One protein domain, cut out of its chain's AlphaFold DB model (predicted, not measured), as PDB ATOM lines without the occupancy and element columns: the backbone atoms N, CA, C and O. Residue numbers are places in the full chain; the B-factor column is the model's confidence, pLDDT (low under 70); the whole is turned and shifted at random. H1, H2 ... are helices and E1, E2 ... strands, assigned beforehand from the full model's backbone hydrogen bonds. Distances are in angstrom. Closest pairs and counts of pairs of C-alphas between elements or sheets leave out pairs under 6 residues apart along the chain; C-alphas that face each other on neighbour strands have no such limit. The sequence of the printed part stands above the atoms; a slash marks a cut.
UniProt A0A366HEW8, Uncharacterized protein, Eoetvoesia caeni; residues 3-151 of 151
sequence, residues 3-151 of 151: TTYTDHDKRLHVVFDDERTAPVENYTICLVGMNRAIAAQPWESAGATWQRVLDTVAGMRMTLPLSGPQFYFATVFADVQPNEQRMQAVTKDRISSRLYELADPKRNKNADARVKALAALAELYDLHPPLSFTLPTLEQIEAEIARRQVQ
ATOM      1  N   THR A   3     -11.211  30.219  47.518       91.44
ATOM      2  CA  THR A   3     -11.192  31.545  46.899       91.44
ATOM      3  C   THR A   3     -11.447  31.436  45.393       91.44
ATOM      4  O   THR A   3     -11.189  30.407  44.765       91.44
ATOM      5  N   THR A   4     -12.016  32.493  44.799       92.75
ATOM      6  CA  THR A   4     -12.191  32.619  43.344       92.75
ATOM      7  C   THR A   4     -11.358  33.782  42.820       92.75
ATOM      8  O   THR A   4     -11.572  34.924  43.216       92.75
ATOM      9  N   TYR A   5     -10.435  33.496  41.905       93.06
ATOM     10  CA  TYR A   5      -9.695  34.499  41.141       93.06
ATOM     11  C   TYR A   5     -10.319  34.662  39.754       93.06
ATOM     12  O   TYR A   5     -10.640  33.671  39.101       93.06
ATOM     13  N   THR A   6     -10.475  35.901  39.289       92.25
ATOM     14  CA  THR A   6     -10.989  36.188  37.944       92.25
ATOM     15  C   THR A   6      -9.873  36.730  37.069       92.25
ATOM     16  O   THR A   6      -9.386  37.837  37.282       92.25
ATOM     17  N   ASP A   7      -9.507  35.960  36.050       91.19
ATOM     18  CA  ASP A   7      -8.624  36.403  34.982       91.19
ATOM     19  C   ASP A   7      -9.476  36.982  33.849       91.19
ATOM     20  O   ASP A   7     -10.141  36.249  33.111       91.19
ATOM     21  N   HIS A   8      -9.487  38.306  33.718       86.81
ATOM     22  CA  HIS A   8     -10.249  38.981  32.669       86.81
ATOM     23  C   HIS A   8      -9.620  38.844  31.274       86.81
ATOM     24  O   HIS A   8     -10.362  38.883  30.293       86.81
ATOM     25  N   ASP A   9      -8.300  38.648  31.171       87.50
ATOM     26  CA  ASP A   9      -7.605  38.466  29.887       87.50
ATOM     27  C   ASP A   9      -7.929  37.088  29.303       87.50
ATOM     28  O   ASP A   9      -8.391  36.955  28.169       87.50
ATOM     29  N   LYS A  10      -7.789  36.045  30.127       86.88
ATOM     30  CA  LYS A  10      -8.116  34.662  29.743       86.88
ATOM     31  C   LYS A  10      -9.605  34.346  29.842       86.88
ATOM     32  O   LYS A  10     -10.053  33.298  29.362       86.88
ATOM     33  N   ARG A  11     -10.376  35.251  30.451       88.44
ATOM     34  CA  ARG A  11     -11.802  35.105  30.763       88.44
ATOM     35  C   ARG A  11     -12.072  33.812  31.525       88.44
ATOM     36  O   ARG A  11     -12.857  32.966  31.089       88.44
ATOM     37  N   LEU A  12     -11.373  33.656  32.643       92.31
ATOM     38  CA  LEU A  12     -11.463  32.501  33.527       92.31
ATOM     39  C   LEU A  12     -11.882  32.932  34.927       92.31
ATOM     40  O   LEU A  12     -11.367  33.915  35.452       92.31
ATOM     41  N   HIS A  13     -12.746  32.146  35.552       93.88
ATOM     42  CA  HIS A  13     -12.850  32.091  37.002       93.88
ATOM     43  C   HIS A  13     -12.085  30.863  37.474       93.88
ATOM     44  O   HIS A  13     -12.382  29.753  37.043       93.88
ATOM     45  N   VAL A  14     -11.102  31.039  38.347       94.94
ATOM     46  CA  VAL A  14     -10.331  29.943  38.934       94.94
ATOM     47  C   VAL A  14     -10.738  29.816  40.390       94.94
ATOM     48  O   VAL A  14     -10.517  30.731  41.177       94.94
ATOM     49  N   VAL A  15     -11.356  28.690  40.734       94.44
ATOM     50  CA  VAL A  15     -11.782  28.357  42.093       94.44
ATOM     51  C   VAL A  15     -10.767  27.387  42.678       94.44
ATOM     52  O   VAL A  15     -10.603  26.286  42.154       94.44
ATOM     53  N   PHE A  16     -10.088  27.786  43.746       93.69
ATOM     54  CA  PHE A  16      -9.004  27.016  44.354       93.69
ATOM     55  C   PHE A  16      -8.986  27.196  45.873       93.69
ATOM     56  O   PHE A  16      -9.624  28.103  46.407       93.69
ATOM     57  N   ASP A  17      -8.274  26.309  46.564       92.75
ATOM     58  CA  ASP A  17      -7.976  26.455  47.988       92.75
ATOM     59  C   ASP A  17      -6.661  27.228  48.166       92.75
ATOM     60  O   ASP A  17      -5.603  26.746  47.759       92.75
ATOM     61  N   ASP A  18      -6.726  28.433  48.732       88.00
ATOM     62  CA  ASP A  18      -5.571  29.326  48.917       88.00
ATOM     63  C   ASP A  18      -4.673  28.956  50.110       88.00
ATOM     64  O   ASP A  18      -3.545  29.437  50.201       88.00
ATOM     65  N   GLU A  19      -5.131  28.059  50.983       90.38
ATOM     66  CA  GLU A  19      -4.350  27.524  52.108       90.38
ATOM     67  C   GLU A  19      -3.585  26.252  51.721       90.38
ATOM     68  O   GLU A  19      -2.861  25.666  52.533       90.38
ATOM     69  N   ARG A  20      -3.732  25.802  50.472       85.56
ATOM     70  CA  ARG A  20      -3.088  24.590  49.981       85.56
ATOM     71  C   ARG A  20      -1.569  24.766  49.912       85.56
ATOM     72  O   ARG A  20      -1.054  25.729  49.354       85.56
ATOM     73  N   THR A  21      -0.848  23.762  50.404       82.12
ATOM     74  CA  THR A  21       0.624  23.711  50.387       82.12
ATOM     75  C   THR A  21       1.200  22.785  49.311       82.12
ATOM     76  O   THR A  21       2.387  22.866  49.001       82.12
ATOM     77  N   ALA A  22       0.372  21.920  48.716       85.06
ATOM     78  CA  ALA A  22       0.742  21.031  47.617       85.06
ATOM     79  C   ALA A  22       0.324  21.608  46.245       85.06
ATOM     80  O   ALA A  22      -0.657  22.348  46.170       85.06
ATOM     81  N   PRO A  23       0.986  21.246  45.133       85.88
ATOM     82  CA  PRO A  23       0.522  21.593  43.787       85.88
ATOM     83  C   PRO A  23      -0.857  21.001  43.490       85.88
ATOM     84  O   PRO A  23      -1.183  19.941  44.013       85.88
ATOM     85  N   VAL A  24      -1.658  21.667  42.657       89.56
ATOM     86  CA  VAL A  24      -2.971  21.160  42.221       89.56
ATOM     87  C   VAL A  24      -2.793  19.965  41.287       89.56
ATOM     88  O   VAL A  24      -1.989  20.010  40.355       89.56
ATOM     89  N   GLU A  25      -3.581  18.921  41.513       92.19
ATOM     90  CA  GLU A  25      -3.520  17.666  40.769       92.19
ATOM     91  C   GLU A  25      -4.683  17.507  39.791       92.19
ATOM     92  O   GLU A  25      -4.505  16.902  38.740       92.19
ATOM     93  N   ASN A  26      -5.859  18.067  40.079       94.75
ATOM     94  CA  ASN A  26      -7.041  17.919  39.234       94.75
ATOM     95  C   ASN A  26      -7.699  19.263  38.945       94.75
ATOM     96  O   ASN A  26      -7.865  20.116  39.812       94.75
ATOM     97  N   TYR A  27      -8.157  19.418  37.711       96.62
ATOM     98  CA  TYR A  27      -8.873  20.588  37.239       96.62
ATOM     99  C   TYR A  27     -10.182  20.149  36.596       96.62
ATOM    100  O   TYR A  27     -10.182  19.316  35.692       96.62
ATOM    101  N   THR A  28     -11.298  20.735  37.021       96.00
ATOM    102  CA  THR A  28     -12.589  20.607  36.333       96.00
ATOM    103  C   THR A  28     -12.916  21.924  35.651       96.00
ATOM    104  O   THR A  28     -13.099  22.940  36.311       96.00
ATOM    105  N   ILE A  29     -12.992  21.912  34.326       94.88
ATOM    106  CA  ILE A  29     -13.334  23.058  33.490       94.88
ATOM    107  C   ILE A  29     -14.820  22.980  33.157       94.88
ATOM    108  O   ILE A  29     -15.264  21.993  32.571       94.88
ATOM    109  N   CYS A  30     -15.562  24.037  33.463       92.88
ATOM    110  CA  CYS A  30     -16.958  24.228  33.094       92.88
ATOM    111  C   CYS A  30     -17.076  25.401  32.115       92.88
ATOM    112  O   CYS A  30     -16.708  26.529  32.441       92.88
ATOM    113  N   LEU A  31     -17.621  25.151  30.923       88.56
ATOM    114  CA  LEU A  31     -17.888  26.181  29.918       88.56
ATOM    115  C   LEU A  31     -19.158  25.840  29.132       88.56
ATOM    116  O   LEU A  31     -19.206  24.837  28.431       88.56
ATOM    117  N   VAL A  32     -20.189  26.684  29.240       79.25
ATOM    118  CA  VAL A  32     -21.444  26.614  28.454       79.25
ATOM    119  C   VAL A  32     -22.024  25.188  28.341       79.25
ATOM    120  O   VAL A  32     -22.291  24.679  27.258       79.25
ATOM    121  N   GLY A  33     -22.232  24.519  29.480       74.50
ATOM    122  CA  GLY A  33     -22.812  23.167  29.520       74.50
ATOM    123  C   GLY A  33     -21.862  22.038  29.100       74.50
ATOM    124  O   GLY A  33     -22.271  20.881  29.082       74.50
ATOM    125  N   MET A  34     -20.603  22.352  28.796       84.19
ATOM    126  CA  MET A  34     -19.536  21.383  28.584       84.19
ATOM    127  C   MET A  34     -18.639  21.334  29.818       84.19
ATOM    128  O   MET A  34     -18.207  22.376  30.312       84.19
ATOM    129  N   ASN A  35     -18.314  20.120  30.262       90.00
ATOM    130  CA  ASN A  35     -17.371  19.890  31.349       90.00
ATOM    131  C   ASN A  35     -16.191  19.051  30.853       90.00
ATOM    132  O   ASN A  35     -16.379  18.069  30.128       90.00
ATOM    133  N   ARG A  36     -14.972  19.421  31.248       94.00
ATOM    134  CA  ARG A  36     -13.749  18.655  30.975       94.00
ATOM    135  C   ARG A  36     -12.917  18.546  32.241       94.00
ATOM    136  O   ARG A  36     -12.747  19.533  32.942       94.00
ATOM    137  N   ALA A  37     -12.398  17.355  32.509       94.94
ATOM    138  CA  ALA A  37     -11.462  17.127  33.599       94.94
ATOM    139  C   ALA A  37     -10.039  17.009  33.044       94.94
ATOM    140  O   ALA A  37      -9.834  16.407  31.989       94.94
ATOM    141  N   ILE A  38      -9.069  17.570  33.759       95.94
ATOM    142  CA  ILE A  38      -7.639  17.451  33.475       95.94
ATOM    143  C   ILE A  38      -6.944  17.066  34.772       95.94
ATOM    144  O   ILE A  38      -7.071  17.773  35.764       95.94
ATOM    145  N   ALA A  39      -6.198  15.968  34.743       95.75
ATOM    146  CA  ALA A  39      -5.323  15.566  35.835       95.75
ATOM    147  C   ALA A  39      -3.860  15.855  35.469       95.75
ATOM    148  O   ALA A  39      -3.429  15.552  34.344       95.75
ATOM    149  N   ALA A  40      -3.117  16.431  36.411       93.56
ATOM    150  CA  ALA A  40      -1.672  16.590  36.357       93.56
ATOM    151  C   ALA A  40      -1.007  15.215  36.258       93.56
ATOM    152  O   ALA A  40      -1.431  14.259  36.910       93.56
ATOM    153  N   GLN A  41       0.032  15.101  35.432       92.38
ATOM    154  CA  GLN A  41       0.851  13.888  35.413       92.38
ATOM    155  C   GLN A  41       1.970  13.973  36.465       92.38
ATOM    156  O   GLN A  41       2.464  15.069  36.724       92.38
ATOM    157  N   PRO A  42       2.444  12.844  37.029       89.00
ATOM    158  CA  PRO A  42       3.468  12.845  38.083       89.00
ATOM    159  C   PRO A  42       4.790  13.538  37.711       89.00
ATOM    160  O   PRO A  42       5.523  13.992  38.582       89.00
ATOM    161  N   TRP A  43       5.111  13.595  36.417       90.50
ATOM    162  CA  TRP A  43       6.317  14.228  35.871       90.50
ATOM    163  C   TRP A  43       6.052  15.611  35.257       90.50
ATOM    164  O   TRP A  43       6.962  16.230  34.705       90.50
ATOM    165  N   GLU A  44       4.805  16.078  35.278       90.62
ATOM    166  CA  GLU A  44       4.402  17.344  34.676       90.62
ATOM    167  C   GLU A  44       4.601  18.488  35.676       90.62
ATOM    168  O   GLU A  44       4.208  18.405  36.839       90.62
ATOM    169  N   SER A  45       5.219  19.583  35.229       91.94
ATOM    170  CA  SER A  45       5.297  20.795  36.052       91.94
ATOM    171  C   SER A  45       3.919  21.448  36.184       91.94
ATOM    172  O   SER A  45       3.115  21.398  35.255       91.94
ATOM    173  N   ALA A  46       3.671  22.161  37.287       89.75
ATOM    174  CA  ALA A  46       2.411  22.885  37.481       89.75
ATOM    175  C   ALA A  46       2.096  23.860  36.327       89.75
ATOM    176  O   ALA A  46       0.947  23.973  35.902       89.75
ATOM    177  N   GLY A  47       3.120  24.520  35.771       92.62
ATOM    178  CA  GLY A  47       2.965  25.407  34.616       92.62
ATOM    179  C   GLY A  47       2.546  24.671  33.341       92.62
ATOM    180  O   GLY A  47       1.714  25.179  32.593       92.62
ATOM    181  N   ALA A  48       3.060  23.459  33.112       94.62
ATOM    182  CA  ALA A  48       2.663  22.636  31.970       94.62
ATOM    183  C   ALA A  48       1.211  22.147  32.104       94.62
ATOM    184  O   ALA A  48       0.434  22.300  31.160       94.62
ATOM    185  N   THR A  49       0.808  21.683  33.294       95.31
ATOM    186  CA  THR A  49      -0.590  21.302  33.549       95.31
ATOM    187  C   THR A  49      -1.528  22.488  33.338       95.31
ATOM    188  O   THR A  49      -2.562  22.353  32.682       95.31
ATOM    189  N   TRP A  50      -1.151  23.672  33.834       94.75
ATOM    190  CA  TRP A  50      -1.926  24.894  33.629       94.75
ATOM    191  C   TRP A  50      -2.033  25.273  32.150       94.75
ATOM    192  O   TRP A  50      -3.118  25.612  31.685       94.75
ATOM    193  N   GLN A  51      -0.955  25.141  31.375       95.69
ATOM    194  CA  GLN A  51      -1.016  25.380  29.934       95.69
ATOM    195  C   GLN A  51      -2.020  24.441  29.249       95.69
ATOM    196  O   GLN A  51      -2.836  24.907  28.457       95.69
ATOM    197  N   ARG A  52      -2.068  23.155  29.622       96.62
ATOM    198  CA  ARG A  52      -3.085  22.225  29.093       96.62
ATOM    199  C   ARG A  52      -4.510  22.618  29.480       96.62
ATOM    200  O   ARG A  52      -5.429  22.422  28.681       96.62
ATOM    201  N   VAL A  53      -4.712  23.175  30.676       96.12
ATOM    202  CA  VAL A  53      -6.003  23.756  31.083       96.12
ATOM    203  C   VAL A  53      -6.396  24.889  30.140       96.12
ATOM    204  O   VAL A  53      -7.505  24.871  29.603       96.12
ATOM    205  N   LEU A  54      -5.487  25.831  29.880       95.62
ATOM    206  CA  LEU A  54      -5.733  26.950  28.968       95.62
ATOM    207  C   LEU A  54      -6.016  26.477  27.536       95.62
ATOM    208  O   LEU A  54      -6.992  26.925  26.930       95.62
ATOM    209  N   ASP A  55      -5.222  25.539  27.022       95.62
ATOM    210  CA  ASP A  55      -5.389  24.975  25.679       95.62
ATOM    211  C   ASP A  55      -6.731  24.245  25.547       95.62
ATOM    212  O   ASP A  55      -7.431  24.375  24.540       95.62
ATOM    213  N   THR A  56      -7.148  23.530  26.594       95.38
ATOM    214  CA  THR A  56      -8.452  22.858  26.637       95.38
ATOM    215  C   THR A  56      -9.594  23.867  26.654       95.38
ATOM    216  O   THR A  56     -10.557  23.696  25.905       95.38
ATOM    217  N   VAL A  57      -9.499  24.944  27.443       93.25
ATOM    218  CA  VAL A  57     -10.496  26.027  27.421       93.25
ATOM    219  C   VAL A  57     -10.580  26.651  26.029       93.25
ATOM    220  O   VAL A  57     -11.682  26.837  25.510       93.25
ATOM    221  N   ALA A  58      -9.439  26.955  25.404       90.94
ATOM    222  CA  ALA A  58      -9.396  27.510  24.056       90.94
ATOM    223  C   ALA A  58     -10.060  26.563  23.043       90.94
ATOM    224  O   ALA A  58     -10.925  26.991  22.275       90.94
ATOM    225  N   GLY A  59      -9.745  25.267  23.104       90.75
ATOM    226  CA  GLY A  59     -10.380  24.241  22.278       90.75
ATOM    227  C   GLY A  59     -11.894  24.160  22.489       90.75
ATOM    228  O   GLY A  59     -12.651  24.147  21.522       90.75
ATOM    229  N   MET A  60     -12.363  24.186  23.740       90.19
ATOM    230  CA  MET A  60     -13.797  24.192  24.045       90.19
ATOM    231  C   MET A  60     -14.491  25.437  23.476       90.19
ATOM    232  O   MET A  60     -15.556  25.307  22.873       90.19
ATOM    233  N   ARG A  61     -13.885  26.628  23.586       87.44
ATOM    234  CA  ARG A  61     -14.437  27.869  23.007       87.44
ATOM    235  C   ARG A  61     -14.630  27.767  21.495       87.44
ATOM    236  O   ARG A  61     -15.658  28.215  20.998       87.44
ATOM    237  N   MET A  62     -13.690  27.145  20.783       85.44
ATOM    238  CA  MET A  62     -13.781  26.944  19.329       85.44
ATOM    239  C   MET A  62     -14.943  26.031  18.914       85.44
ATOM    240  O   MET A  62     -15.419  26.123  17.788       85.44
ATOM    241  N   THR A  63     -15.416  25.163  19.814       84.00
ATOM    242  CA  THR A  63     -16.557  24.270  19.550       84.00
ATOM    243  C   THR A  63     -17.916  24.884  19.877       84.00
ATOM    244  O   THR A  63     -18.946  24.282  19.572       84.00
ATOM    245  N   LEU A  64     -17.952  26.069  20.494       78.81
ATOM    246  CA  LEU A  64     -19.216  26.710  20.829       78.81
ATOM    247  C   LEU A  64     -19.907  27.204  19.548       78.81
ATOM    248  O   LEU A  64     -19.299  27.948  18.780       78.81
ATOM    249  N   PRO A  65     -21.199  26.895  19.334       66.62
ATOM    250  CA  PRO A  65     -21.956  27.344  18.159       66.62
ATOM    251  C   PRO A  65     -22.323  28.841  18.219       66.62
ATOM    252  O   PRO A  65     -23.274  29.289  17.580       66.62
ATOM    253  N   LEU A  66     -21.625  29.623  19.043       61.78
ATOM    254  CA  LEU A  66     -22.014  30.964  19.451       61.78
ATOM    255  C   LEU A  66     -21.118  31.990  18.771       61.78
ATOM    256  O   LEU A  66     -19.897  31.878  18.761       61.78
ATOM    257  N   SER A  67     -21.729  33.049  18.249       57.19
ATOM    258  CA  SER A  67     -21.037  34.128  17.544       57.19
ATOM    259  C   SER A  67     -20.194  35.016  18.471       57.19
ATOM    260  O   SER A  67     -19.645  36.029  18.027       57.19
ATOM    261  N   GLY A  68     -20.124  34.727  19.775       63.50
ATOM    262  CA  GLY A  68     -19.480  35.562  20.786       63.50
ATOM    263  C   GLY A  68     -18.689  34.790  21.844       63.50
ATOM    264  O   GLY A  68     -19.002  34.928  23.025       63.50
ATOM    265  N   PRO A  69     -17.640  34.029  21.478       61.38
ATOM    266  CA  PRO A  69     -16.801  33.308  22.439       61.38
ATOM    267  C   PRO A  69     -16.158  34.235  23.468       61.38
ATOM    268  O   PRO A  69     -15.764  33.761  24.532       61.38
ATOM    269  N   GLN A  70     -16.080  35.540  23.180       67.19
ATOM    270  CA  GLN A  70     -15.718  36.516  24.180       67.19
ATOM    271  C   GLN A  70     -16.690  36.448  25.352       67.19
ATOM    272  O   GLN A  70     -16.197  36.226  26.427       67.19
ATOM    273  N   PHE A  71     -18.016  36.496  25.227       70.56
ATOM    274  CA  PHE A  71     -18.901  36.783  26.371       70.56
ATOM    275  C   PHE A  71     -18.822  35.829  27.567       70.56
ATOM    276  O   PHE A  71     -19.123  36.262  28.671       70.56
ATOM    277  N   TYR A  72     -18.344  34.604  27.383       79.44
ATOM    278  CA  TYR A  72     -18.360  33.569  28.408       79.44
ATOM    279  C   TYR A  72     -17.062  33.522  29.214       79.44
ATOM    280  O   TYR A  72     -15.963  33.442  28.644       79.44
ATOM    281  N   PHE A  73     -17.187  33.503  30.542       88.00
ATOM    282  CA  PHE A  73     -16.118  32.997  31.389       88.00
ATOM    283  C   PHE A  73     -16.178  31.467  31.425       88.00
ATOM    284  O   PHE A  73     -17.254  30.867  31.437       88.00
ATOM    285  N   ALA A  74     -15.013  30.818  31.398       92.12
ATOM    286  CA  ALA A  74     -14.925  29.424  31.821       92.12
ATOM    287  C   ALA A  74     -14.627  29.398  33.320       92.12
ATOM    288  O   ALA A  74     -13.806  30.183  33.795       92.12
ATOM    289  N   THR A  75     -15.242  28.476  34.051       94.88
ATOM    290  CA  THR A  75     -14.923  28.266  35.464       94.88
ATOM    291  C   THR A  75     -14.060  27.025  35.599       94.88
ATOM    292  O   THR A  75     -14.447  25.946  35.160       94.88
ATOM    293  N   VAL A  76     -12.883  27.180  36.194       96.00
ATOM    294  CA  VAL A  76     -11.922  26.114  36.458       96.00
ATOM    295  C   VAL A  76     -11.891  25.856  37.956       96.00
ATOM    296  O   VAL A  76     -11.482  26.719  38.728       96.00
ATOM    297  N   PHE A  77     -12.299  24.666  38.371       95.62
ATOM    298  CA  PHE A  77     -12.169  24.200  39.745       95.62
ATOM    299  C   PHE A  77     -10.865  23.420  39.898       95.62
ATOM    300  O   PHE A  77     -10.710  22.368  39.282       95.62
ATOM    301  N   ALA A  78      -9.933  23.942  40.688       95.31
ATOM    302  CA  ALA A  78      -8.599  23.396  40.914       95.31
ATOM    303  C   ALA A  78      -8.568  22.623  42.242       95.31
ATOM    304  O   ALA A  78      -8.515  23.230  43.308       95.31
ATOM    305  N   ASP A  79      -8.682  21.292  42.176       93.69
ATOM    306  CA  ASP A  79      -8.870  20.348  43.297       93.69
ATOM    307  C   ASP A  79     -10.038  20.665  44.242       93.69
ATOM    308  O   ASP A  79     -10.210  20.057  45.298       93.69
ATOM    309  N   VAL A  80     -10.898  21.588  43.837       92.31
ATOM    310  CA  VAL A  80     -12.138  21.909  44.524       92.31
ATOM    311  C   VAL A  80     -13.256  21.141  43.844       92.31
ATOM    312  O   VAL A  80     -13.442  21.249  42.633       92.31
ATOM    313  N   GLN A  81     -14.053  20.394  44.605       88.44
ATOM    314  CA  GLN A  81     -15.261  19.817  44.025       88.44
ATOM    315  C   GLN A  81     -16.310  20.912  43.763       88.44
ATOM    316  O   GLN A  81     -16.604  21.722  44.660       88.44
ATOM    317  N   PRO A  82     -16.899  20.954  42.551       86.12
ATOM    318  CA  PRO A  82     -18.053  21.797  42.291       86.12
ATOM    319  C   PRO A  82     -19.197  21.372  43.212       86.12
ATOM    320  O   PRO A  82     -19.552  20.197  43.272       86.12
ATOM    321  N   ASN A  83     -19.778  22.327  43.928       87.81
ATOM    322  CA  ASN A  83     -21.001  22.115  44.693       87.81
ATOM    323  C   ASN A  83     -22.160  22.863  44.028       87.81
ATOM    324  O   ASN A  83     -21.956  23.644  43.095       87.81
ATOM    325  N   GLU A  84     -23.377  22.636  44.516       87.50
ATOM    326  CA  GLU A  84     -24.580  23.213  43.918       87.50
ATOM    327  C   GLU A  84     -24.511  24.743  43.826       87.50
ATOM    328  O   GLU A  84     -24.715  25.298  42.750       87.50
ATOM    329  N   GLN A  85     -24.118  25.426  44.903       86.44
ATOM    330  CA  GLN A  85     -24.006  26.887  44.930       86.44
ATOM    331  C   GLN A  85     -23.015  27.420  43.880       86.44
ATOM    332  O   GLN A  85     -23.293  28.395  43.182       86.44
ATOM    333  N   ARG A  86     -21.859  26.768  43.718       85.81
ATOM    334  CA  ARG A  86     -20.867  27.149  42.700       85.81
ATOM    335  C   ARG A  86     -21.379  26.867  41.292       85.81
ATOM    336  O   ARG A  86     -21.174  27.682  40.399       85.81
ATOM    337  N   MET A  87     -22.089  25.761  41.089       86.62
ATOM    338  CA  MET A  87     -22.707  25.451  39.798       86.62
ATOM    339  C   MET A  87     -23.857  26.408  39.457       86.62
ATOM    340  O   MET A  87     -24.032  26.757  38.288       86.62
ATOM    341  N   GLN A  88     -24.592  26.902  40.455       85.50
ATOM    342  CA  GLN A  88     -25.567  27.979  40.282       85.50
ATOM    343  C   GLN A  88     -24.877  29.278  39.848       85.50
ATOM    344  O   GLN A  88     -25.350  29.918  38.913       85.50
ATOM    345  N   ALA A  89     -23.724  29.630  40.429       84.06
ATOM    346  CA  ALA A  89     -22.942  30.793  39.996       84.06
ATOM    347  C   ALA A  89     -22.433  30.655  38.547       84.06
ATOM    348  O   ALA A  89     -22.590  31.581  37.752       84.06
ATOM    349  N   VAL A  90     -21.916  29.479  38.167       84.69
ATOM    350  CA  VAL A  90     -21.543  29.160  36.772       84.69
ATOM    351  C   VAL A  90     -22.745  29.306  35.833       84.69
ATOM    352  O   VAL A  90     -22.636  29.844  34.730       84.69
ATOM    353  N   THR A  91     -23.917  28.842  36.268       85.06
ATOM    354  CA  THR A  91     -25.158  28.944  35.492       85.06
ATOM    355  C   THR A  91     -25.608  30.396  35.351       85.06
ATOM    356  O   THR A  91     -25.972  30.808  34.249       85.06
ATOM    357  N   LYS A  92     -25.530  31.186  36.427       85.19
ATOM    358  CA  LYS A  92     -25.837  32.619  36.430       85.19
ATOM    359  C   LYS A  92     -24.959  33.366  35.427       85.19
ATOM    360  O   LYS A  92     -25.502  34.047  34.566       85.19
ATOM    361  N   ASP A  93     -23.641  33.164  35.457       83.19
ATOM    362  CA  ASP A  93     -22.712  33.817  34.522       83.19
ATOM    363  C   ASP A  93     -22.999  33.455  33.053       83.19
ATOM    364  O   ASP A  93     -23.014  34.310  32.159       83.19
ATOM    365  N   ARG A  94     -23.342  32.187  32.796       81.25
ATOM    366  CA  ARG A  94     -23.769  31.733  31.466       81.25
ATOM    367  C   ARG A  94     -25.039  32.443  30.995       81.25
ATOM    368  O   ARG A  94     -25.106  32.841  29.827       81.25
ATOM    369  N   ILE A  95     -26.050  32.557  31.858       84.56
ATOM    370  CA  ILE A  95     -27.305  33.253  31.536       84.56
ATOM    371  C   ILE A  95     -27.001  34.724  31.250       84.56
ATOM    372  O   ILE A  95     -27.391  35.211  30.189       84.56
ATOM    373  N   SER A  96     -26.232  35.394  32.113       86.00
ATOM    374  CA  SER A  96     -25.799  36.779  31.910       86.00
ATOM    375  C   SER A  96     -25.134  36.971  30.551       86.00
ATOM    376  O   SER A  96     -25.548  37.818  29.763       86.00
ATOM    377  N   SER A  97     -24.151  36.129  30.226       82.69
ATOM    378  CA  SER A  97     -23.418  36.179  28.957       82.69
ATOM    379  C   SER A  97     -24.349  36.063  27.746       82.69
ATOM    380  O   SER A  97     -24.224  36.817  26.780       82.69
ATOM    381  N   ARG A  98     -25.333  35.153  27.800       83.75
ATOM    382  CA  ARG A  98     -26.308  34.975  26.716       83.75
ATOM    383  C   ARG A  98     -27.261  36.160  26.590       83.75
ATOM    384  O   ARG A  98     -27.600  36.551  25.476       83.75
ATOM    385  N   LEU A  99     -27.695  36.730  27.708       87.50
ATOM    386  CA  LEU A  99     -28.537  37.917  27.685       87.50
ATOM    387  C   LEU A  99     -27.768  39.135  27.152       87.50
ATOM    388  O   LEU A  99     -28.337  39.897  26.376       87.50
ATOM    389  N   TYR A 100     -26.472  39.276  27.454       86.25
ATOM    390  CA  TYR A 100     -25.626  40.312  26.847       86.25
ATOM    391  C   TYR A 100     -25.535  40.169  25.325       86.25
ATOM    392  O   TYR A 100     -25.674  41.162  24.610       86.25
ATOM    393  N   GLU A 101     -25.365  38.949  24.805       84.00
ATOM    394  CA  GLU A 101     -25.410  38.708  23.355       84.00
ATOM    395  C   GLU A 101     -26.753  39.115  22.739       84.00
ATOM    396  O   GLU A 101     -26.787  39.719  21.665       84.00
ATOM    397  N   LEU A 102     -27.858  38.780  23.412       86.44
ATOM    398  CA  LEU A 102     -29.206  39.108  22.955       86.44
ATOM    399  C   LEU A 102     -29.513  40.601  23.054       86.44
ATOM    400  O   LEU A 102     -30.315  41.084  22.260       86.44
ATOM    401  N   ALA A 103     -28.898  41.317  23.992       87.19
ATOM    402  CA  ALA A 103     -29.050  42.754  24.175       87.19
ATOM    403  C   ALA A 103     -28.203  43.585  23.193       87.19
ATOM    404  O   ALA A 103     -28.515  44.755  22.969       87.19
ATOM    405  N   ASP A 104     -27.159  43.014  22.583       84.69
ATOM    406  CA  ASP A 104     -26.248  43.743  21.692       84.69
ATOM    407  C   ASP A 104     -26.914  44.082  20.332       84.69
ATOM    408  O   ASP A 104     -27.217  43.180  19.542       84.69
ATOM    409  N   PRO A 105     -27.095  45.373  19.975       86.88
ATOM    410  CA  PRO A 105     -27.679  45.792  18.691       86.88
ATOM    411  C   PRO A 105     -26.842  45.417  17.458       86.88
ATOM    412  O   PRO A 105     -27.359  45.384  16.329       86.88
ATOM    413  N   LYS A 106     -25.552  45.110  17.627       85.75
ATOM    414  CA  LYS A 106     -24.712  44.579  16.544       85.75
ATOM    415  C   LYS A 106     -25.084  43.134  16.209       85.75
ATOM    416  O   LYS A 106     -24.962  42.751  15.049       85.75
ATOM    417  N   ARG A 107     -25.582  42.372  17.187       79.81
ATOM    418  CA  ARG A 107     -25.809  40.917  17.108       79.81
ATOM    419  C   ARG A 107     -27.278  40.528  17.022       79.81
ATOM    420  O   ARG A 107     -27.604  39.541  16.373       79.81
ATOM    421  N   ASN A 108     -28.161  41.323  17.615       83.25
ATOM    422  CA  ASN A 108     -29.599  41.114  17.577       83.25
ATOM    423  C   ASN A 108     -30.298  42.342  16.989       83.25
ATOM    424  O   ASN A 108     -30.309  43.415  17.589       83.25
ATOM    425  N   LYS A 109     -30.915  42.197  15.812       88.25
ATOM    426  CA  LYS A 109     -31.643  43.296  15.154       88.25
ATOM    427  C   LYS A 109     -33.061  43.496  15.694       88.25
ATOM    428  O   LYS A 109     -33.592  44.595  15.553       88.25
ATOM    429  N   ASN A 110     -33.627  42.523  16.408       90.50
ATOM    430  CA  ASN A 110     -34.951  42.639  17.014       90.50
ATOM    431  C   ASN A 110     -34.906  43.522  18.278       90.50
ATOM    432  O   ASN A 110     -34.319  43.142  19.288       90.50
ATOM    433  N   ALA A 111     -35.528  44.703  18.211       86.50
ATOM    434  CA  ALA A 111     -35.529  45.677  19.302       86.50
ATOM    435  C   ALA A 111     -36.256  45.193  20.563       86.50
ATOM    436  O   ALA A 111     -35.724  45.357  21.657       86.50
ATOM    437  N   ASP A 112     -37.413  44.549  20.416       87.81
ATOM    438  CA  ASP A 112     -38.189  44.007  21.537       87.81
ATOM    439  C   ASP A 112     -37.406  42.913  22.279       87.81
ATOM    440  O   ASP A 112     -37.286  42.935  23.504       87.81
ATOM    441  N   ALA A 113     -36.761  42.011  21.535       84.12
ATOM    442  CA  ALA A 113     -35.915  40.974  22.119       84.12
ATOM    443  C   ALA A 113     -34.710  41.554  22.885       84.12
ATOM    444  O   ALA A 113     -34.344  41.020  23.931       84.12
ATOM    445  N   ARG A 114     -34.111  42.656  22.404       91.25
ATOM    446  CA  ARG A 114     -33.031  43.350  23.128       91.25
ATOM    447  C   ARG A 114     -33.520  43.947  24.444       91.25
ATOM    448  O   ARG A 114     -32.857  43.777  25.461       91.25
ATOM    449  N   VAL A 115     -34.671  44.622  24.434       88.00
ATOM    450  CA  VAL A 115     -35.260  45.219  25.647       88.00
ATOM    451  C   VAL A 115     -35.579  44.136  26.677       88.00
ATOM    452  O   VAL A 115     -35.207  44.277  27.838       88.00
ATOM    453  N   LYS A 116     -36.172  43.015  26.249       88.69
ATOM    454  CA  LYS A 116     -36.426  41.858  27.121       88.69
ATOM    455  C   LYS A 116     -35.142  41.270  27.707       88.69
ATOM    456  O   LYS A 116     -35.110  40.939  28.886       88.69
ATOM    457  N   ALA A 117     -34.076  41.172  26.910       88.44
ATOM    458  CA  ALA A 117     -32.788  40.681  27.391       88.44
ATOM    459  C   ALA A 117     -32.155  41.616  28.437       88.44
ATOM    460  O   ALA A 117     -31.614  41.138  29.431       88.44
ATOM    461  N   LEU A 118     -32.263  42.937  28.249       88.31
ATOM    462  CA  LEU A 118     -31.811  43.931  29.229       88.31
ATOM    463  C   LEU A 118     -32.636  43.890  30.522       88.31
ATOM    464  O   LEU A 118     -32.059  43.968  31.601       88.31
ATOM    465  N   ALA A 119     -33.958  43.724  30.427       86.75
ATOM    466  CA  ALA A 119     -34.824  43.570  31.597       86.75
ATOM    467  C   ALA A 119     -34.468  42.307  32.398       86.75
ATOM    468  O   ALA A 119     -34.266  42.380  33.606       86.75
ATOM    469  N   ALA A 120     -34.280  41.173  31.717       88.06
ATOM    470  CA  ALA A 120     -33.854  39.930  32.358       88.06
ATOM    471  C   ALA A 120     -32.448  40.033  32.980       88.06
ATOM    472  O   ALA A 120     -32.202  39.443  34.028       88.06
ATOM    473  N   LEU A 121     -31.521  40.787  32.371       87.94
ATOM    474  CA  LEU A 121     -30.219  41.084  32.986       87.94
ATOM    475  C   LEU A 121     -30.385  41.883  34.275       87.94
ATOM    476  O   LEU A 121     -29.716  41.584  35.260       87.94
ATOM    477  N   ALA A 122     -31.260  42.887  34.267       84.88
ATOM    478  CA  ALA A 122     -31.523  43.700  35.443       84.88
ATOM    479  C   ALA A 122     -32.069  42.836  36.593       84.88
ATOM    480  O   ALA A 122     -31.506  42.854  37.683       84.88
ATOM    481  N   GLU A 123     -33.062  41.984  36.319       86.69
ATOM    482  CA  GLU A 123     -33.593  41.019  37.293       86.69
ATOM    483  C   GLU A 123     -32.519  40.050  37.807       86.69
ATOM    484  O   GLU A 123     -32.401  39.836  39.009       86.69
ATOM    485  N   LEU A 124     -31.687  39.499  36.918       85.81
ATOM    486  CA  LEU A 124     -30.654  38.526  37.282       85.81
ATOM    487  C   LEU A 124     -29.615  39.087  38.263       85.81
ATOM    488  O   LEU A 124     -29.034  38.336  39.050       85.81
ATOM    489  N   TYR A 125     -29.345  40.389  38.198       83.06
ATOM    490  CA  TYR A 125     -28.408  41.080  39.083       83.06
ATOM    491  C   TYR A 125     -29.101  41.846  40.214       83.06
ATOM    492  O   TYR A 125     -28.444  42.655  40.867       83.06
ATOM    493  N   ASP A 126     -30.397  41.601  40.439       82.12
ATOM    494  CA  ASP A 126     -31.217  42.315  41.425       82.12
ATOM    495  C   ASP A 126     -31.136  43.847  41.251       82.12
ATOM    496  O   ASP A 126     -31.295  44.634  42.185       82.12
ATOM    497  N   LEU A 127     -30.879  44.287  40.017       77.62
ATOM    498  CA  LEU A 127     -30.887  45.683  39.623       77.62
ATOM    499  C   LEU A 127     -32.342  46.058  39.387       77.62
ATOM    500  O   LEU A 127     -32.893  45.861  38.305       77.62
ATOM    501  N   HIS A 128     -32.993  46.589  40.415       58.53
ATOM    502  CA  HIS A 128     -34.313  47.163  40.221       58.53
ATOM    503  C   HIS A 128     -34.215  48.305  39.198       58.53
ATOM    504  O   HIS A 128     -33.356  49.183  39.352       58.53
ATOM    505  N   PRO A 129     -35.078  48.342  38.161       49.97
ATOM    506  CA  PRO A 129     -35.237  49.574  37.408       49.97
ATOM    507  C   PRO A 129     -35.603  50.673  38.415       49.97
ATOM    508  O   PRO A 129     -36.342  50.393  39.369       49.97
ATOM    509  N   PRO A 130     -35.104  51.913  38.260       46.06
ATOM    510  CA  PRO A 130     -35.626  53.001  39.067       46.06
ATOM    511  C   PRO A 130     -37.151  52.985  38.911       46.06
ATOM    512  O   PRO A 130     -37.656  52.941  37.789       46.06
ATOM    513  N   LEU A 131     -37.867  52.973  40.042       48.38
ATOM    514  CA  LEU A 131     -39.337  52.887  40.142       48.38
ATOM    515  C   LEU A 131     -40.076  53.910  39.253       48.38
ATOM    516  O   LEU A 131     -41.266  53.764  38.987       48.38
ATOM    517  N   SER A 132     -39.355  54.909  38.749       45.16
ATOM    518  CA  SER A 132     -39.728  55.766  37.635       45.16
ATOM    519  C   SER A 132     -38.551  55.916  36.668       45.16
ATOM    520  O   SER A 132     -37.539  56.537  37.002       45.16
ATOM    521  N   PHE A 133     -38.699  55.412  35.448       46.03
ATOM    522  CA  PHE A 133     -37.908  55.869  34.314       46.03
ATOM    523  C   PHE A 133     -38.820  56.740  33.458       46.03
ATOM    524  O   PHE A 133     -39.749  56.245  32.820       46.03
ATOM    525  N   THR A 134     -38.597  58.051  33.478       52.94
ATOM    526  CA  THR A 134     -39.217  58.938  32.496       52.94
ATOM    527  C   THR A 134     -38.401  58.792  31.222       52.94
ATOM    528  O   THR A 134     -37.219  59.134  31.208       52.94
ATOM    529  N   LEU A 135     -39.006  58.242  30.164       58.22
ATOM    530  CA  LEU A 135     -38.402  58.303  28.835       58.22
ATOM    531  C   LEU A 135     -38.079  59.776  28.545       58.22
ATOM    532  O   LEU A 135     -38.985  60.606  28.678       58.22
ATOM    533  N   PRO A 136     -36.824  60.118  28.200       63.41
ATOM    534  CA  PRO A 136     -36.505  61.486  27.844       63.41
ATOM    535  C   PRO A 136     -37.373  61.900  26.657       63.41
ATOM    536  O   PRO A 136     -37.605  61.110  25.736       63.41
ATOM    537  N   THR A 137     -37.893  63.123  26.702       79.00
ATOM    538  CA  THR A 137     -38.694  63.652  25.597       79.00
ATOM    539  C   THR A 137     -37.829  63.774  24.346       79.00
ATOM    540  O   THR A 137     -36.600  63.842  24.426       79.00
ATOM    541  N   LEU A 138     -38.464  63.814  23.172       71.44
ATOM    542  CA  LEU A 138     -37.753  63.995  21.904       71.44
ATOM    543  C   LEU A 138     -36.828  65.225  21.949       71.44
ATOM    544  O   LEU A 138     -35.674  65.128  21.554       71.44
ATOM    545  N   GLU A 139     -37.282  66.317  22.565       80.38
ATOM    546  CA  GLU A 139     -36.487  67.534  22.778       80.38
ATOM    547  C   GLU A 139     -35.241  67.301  23.647       80.38
ATOM    548  O   GLU A 139     -34.177  67.842  23.362       80.38
ATOM    549  N   GLN A 140     -35.333  66.475  24.696       74.12
ATOM    550  CA  GLN A 140     -34.180  66.137  25.540       74.12
ATOM    551  C   GLN A 140     -33.164  65.268  24.793       74.12
ATOM    552  O   GLN A 140     -31.956  65.425  24.978       74.12
ATOM    553  N   ILE A 141     -33.644  64.370  23.928       79.25
ATOM    554  CA  ILE A 141     -32.794  63.544  23.065       79.25
ATOM    555  C   ILE A 141     -32.095  64.426  22.022       79.25
ATOM    556  O   ILE A 141     -30.882  64.321  21.844       79.25
ATOM    557  N   GLU A 142     -32.828  65.323  21.367       83.75
ATOM    558  CA  GLU A 142     -32.292  66.245  20.359       83.75
ATOM    559  C   GLU A 142     -31.278  67.230  20.955       83.75
ATOM    560  O   GLU A 142     -30.218  67.447  20.365       83.75
ATOM    561  N   ALA A 143     -31.537  67.756  22.155       85.56
ATOM    562  CA  ALA A 143     -30.607  68.635  22.860       85.56
ATOM    563  C   ALA A 143     -29.288  67.930  23.226       85.56
ATOM    564  O   ALA A 143     -28.213  68.514  23.083       85.56
ATOM    565  N   GLU A 144     -29.341  66.668  23.662       80.94
ATOM    566  CA  GLU A 144     -28.139  65.885  23.978       80.94
ATOM    567  C   GLU A 144     -27.363  65.485  22.709       80.94
ATOM    568  O   GLU A 144     -26.130  65.513  22.706       80.94
ATOM    569  N   ILE A 145     -28.058  65.176  21.605       79.00
ATOM    570  CA  ILE A 145     -27.426  64.950  20.293       79.00
ATOM    571  C   ILE A 145     -26.703  66.220  19.834       79.00
ATOM    572  O   ILE A 145     -25.526  66.152  19.476       79.00
ATOM    573  N   ALA A 146     -27.368  67.378  19.899       82.62
ATOM    574  CA  ALA A 146     -26.780  68.662  19.530       82.62
ATOM    575  C   ALA A 146     -25.567  69.004  20.407       82.62
ATOM    576  O   ALA A 146     -24.520  69.391  19.892       82.62
ATOM    577  N   ARG A 147     -25.651  68.778  21.726       82.44
ATOM    578  CA  ARG A 147     -24.531  68.977  22.660       82.44
ATOM    579  C   ARG A 147     -23.299  68.144  22.287       82.44
ATOM    580  O   ARG A 147     -22.180  68.634  22.418       82.44
ATOM    581  N   ARG A 148     -23.485  66.898  21.844       73.00
ATOM    582  CA  ARG A 148     -22.386  65.976  21.496       73.00
ATOM    583  C   ARG A 148     -21.803  66.182  20.102       73.00
ATOM    584  O   ARG A 148     -20.724  65.672  19.842       73.00
ATOM    585  N   GLN A 149     -22.497  66.893  19.218       67.25
ATOM    586  CA  GLN A 149     -21.994  67.233  17.881       67.25
ATOM    587  C   GLN A 149     -21.132  68.506  17.860       67.25
ATOM    588  O   GLN A 149     -20.519  68.804  16.839       67.25
ATOM    589  N   VAL A 150     -21.094  69.260  18.965       61.19
ATOM    590  CA  VAL A 150     -20.314  70.504  19.112       61.19
ATOM    591  C   VAL A 150     -18.981  70.274  19.860       61.19
ATOM    592  O   VAL A 150     -18.167  71.191  19.950       61.19
ATOM    593  N   GLN A 151     -18.733  69.061  20.370       45.78
ATOM    594  CA  GLN A 151     -17.422  68.610  20.875       45.78
ATOM    595  C   GLN A 151     -16.653  67.852  19.795       45.78
ATOM    596  O   GLN A 151     -15.411  67.995  19.782       45.78
TER     597      GLN A 151
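Overview. This is residues 3 to 151 of the 151 residues of an uncharacterized protein of Eoetvoesia caeni (UniProt A0A366HEW8). A twisted sheet of five strands has H1 over one face and the first part of H2 over the other; H2 runs on past the sheet and H3 folds back beside it as a helical hairpin. Beyond this body, residues 130 to 151 stand free as an arm that ends in H4. The printed part has 149 residues with four named helices and five named strands, in the order E1, E2, E3, E4, H1, E5, H2, H3, H4, of the mixed class, helices and strands. The sheet is mixed, in the order E1, E2, E5, E3, E4. The whole is loose, with a radius of gyration of the C-alphas of 20.7 A and spans of 69 by 31 by 29 A.

Along the chain. E1, residues 3 to 7, begins with C-alpha 3 at (-11.192, 31.545, 46.899). E2 is residues 12 to 17, E3 residues 26 to 31 and E4 residues 34 to 39. H1, residues 46 to 62, is 24.7 A long from first to last C-alpha. E5 is residues 74 to 78. H2, residues 84 to 103, is 28.1 A long and ends with C-alpha 103 at (-29.050, 42.754, 24.175). H3, residues 111 to 124, is 20.0 A long. H4, residues 138 to 149, is 16.6 A long and ends with C-alpha 149 at (-21.994, 67.233, 17.881).

Arrangement. E1 and E2 form an antiparallel hairpin, with N 5 and O 14 2.9 A apart, within hydrogen-bond range. E2 and E5 are parallel, with N 13 and O 74 at 2.8 A. E5 and E3 are antiparallel, with N 28 and O 77 at 2.9 A. E3 and E4 form an antiparallel hairpin, with N 29 and O 36 at 2.8 A. E4, H1 and E5 make a split strand-helix-strand unit, two strands running the same way with E3 between them in the sheet; its crossover is right-handed. The domain has three layers, helices on both faces of a sheet: H1 and H2 are on opposite faces. H1, at a height over the sheet of 9.1 A, is over E3 and only just over E5, on which 3 of its C-alphas fall; its closest C-alphas to E4 are those of Val 53 and Ile 38, 6.9 A apart. H2, at a height of 9.4 A, is over E5 and runs along the strands, 9 degrees from E5 on the local plane; the closest C-alphas are those of Thr 75 and Val 90, 6.8 A apart. H2 and H3 touch, a shallow tilt of 25 degrees, opposite ways, closest at the C-alphas of Ala 103 and Arg 114, 4.2 A. H4 touches no helix and is not on the sheet. In H1, H2, H3 and H4 every O i to N i+4 pair is within hydrogen-bond range.

Size, cuts and confidence. The two C-alphas farthest apart, those of Trp 43 and Glu 139, are 69.6 A apart. The printed part has no cut. The links H1 to E5 and H3 to H4 are long. Mean pLDDT of the printed part is 84.1; residues 65 to 70, 128 to 136 and 149 to 151 are under 70.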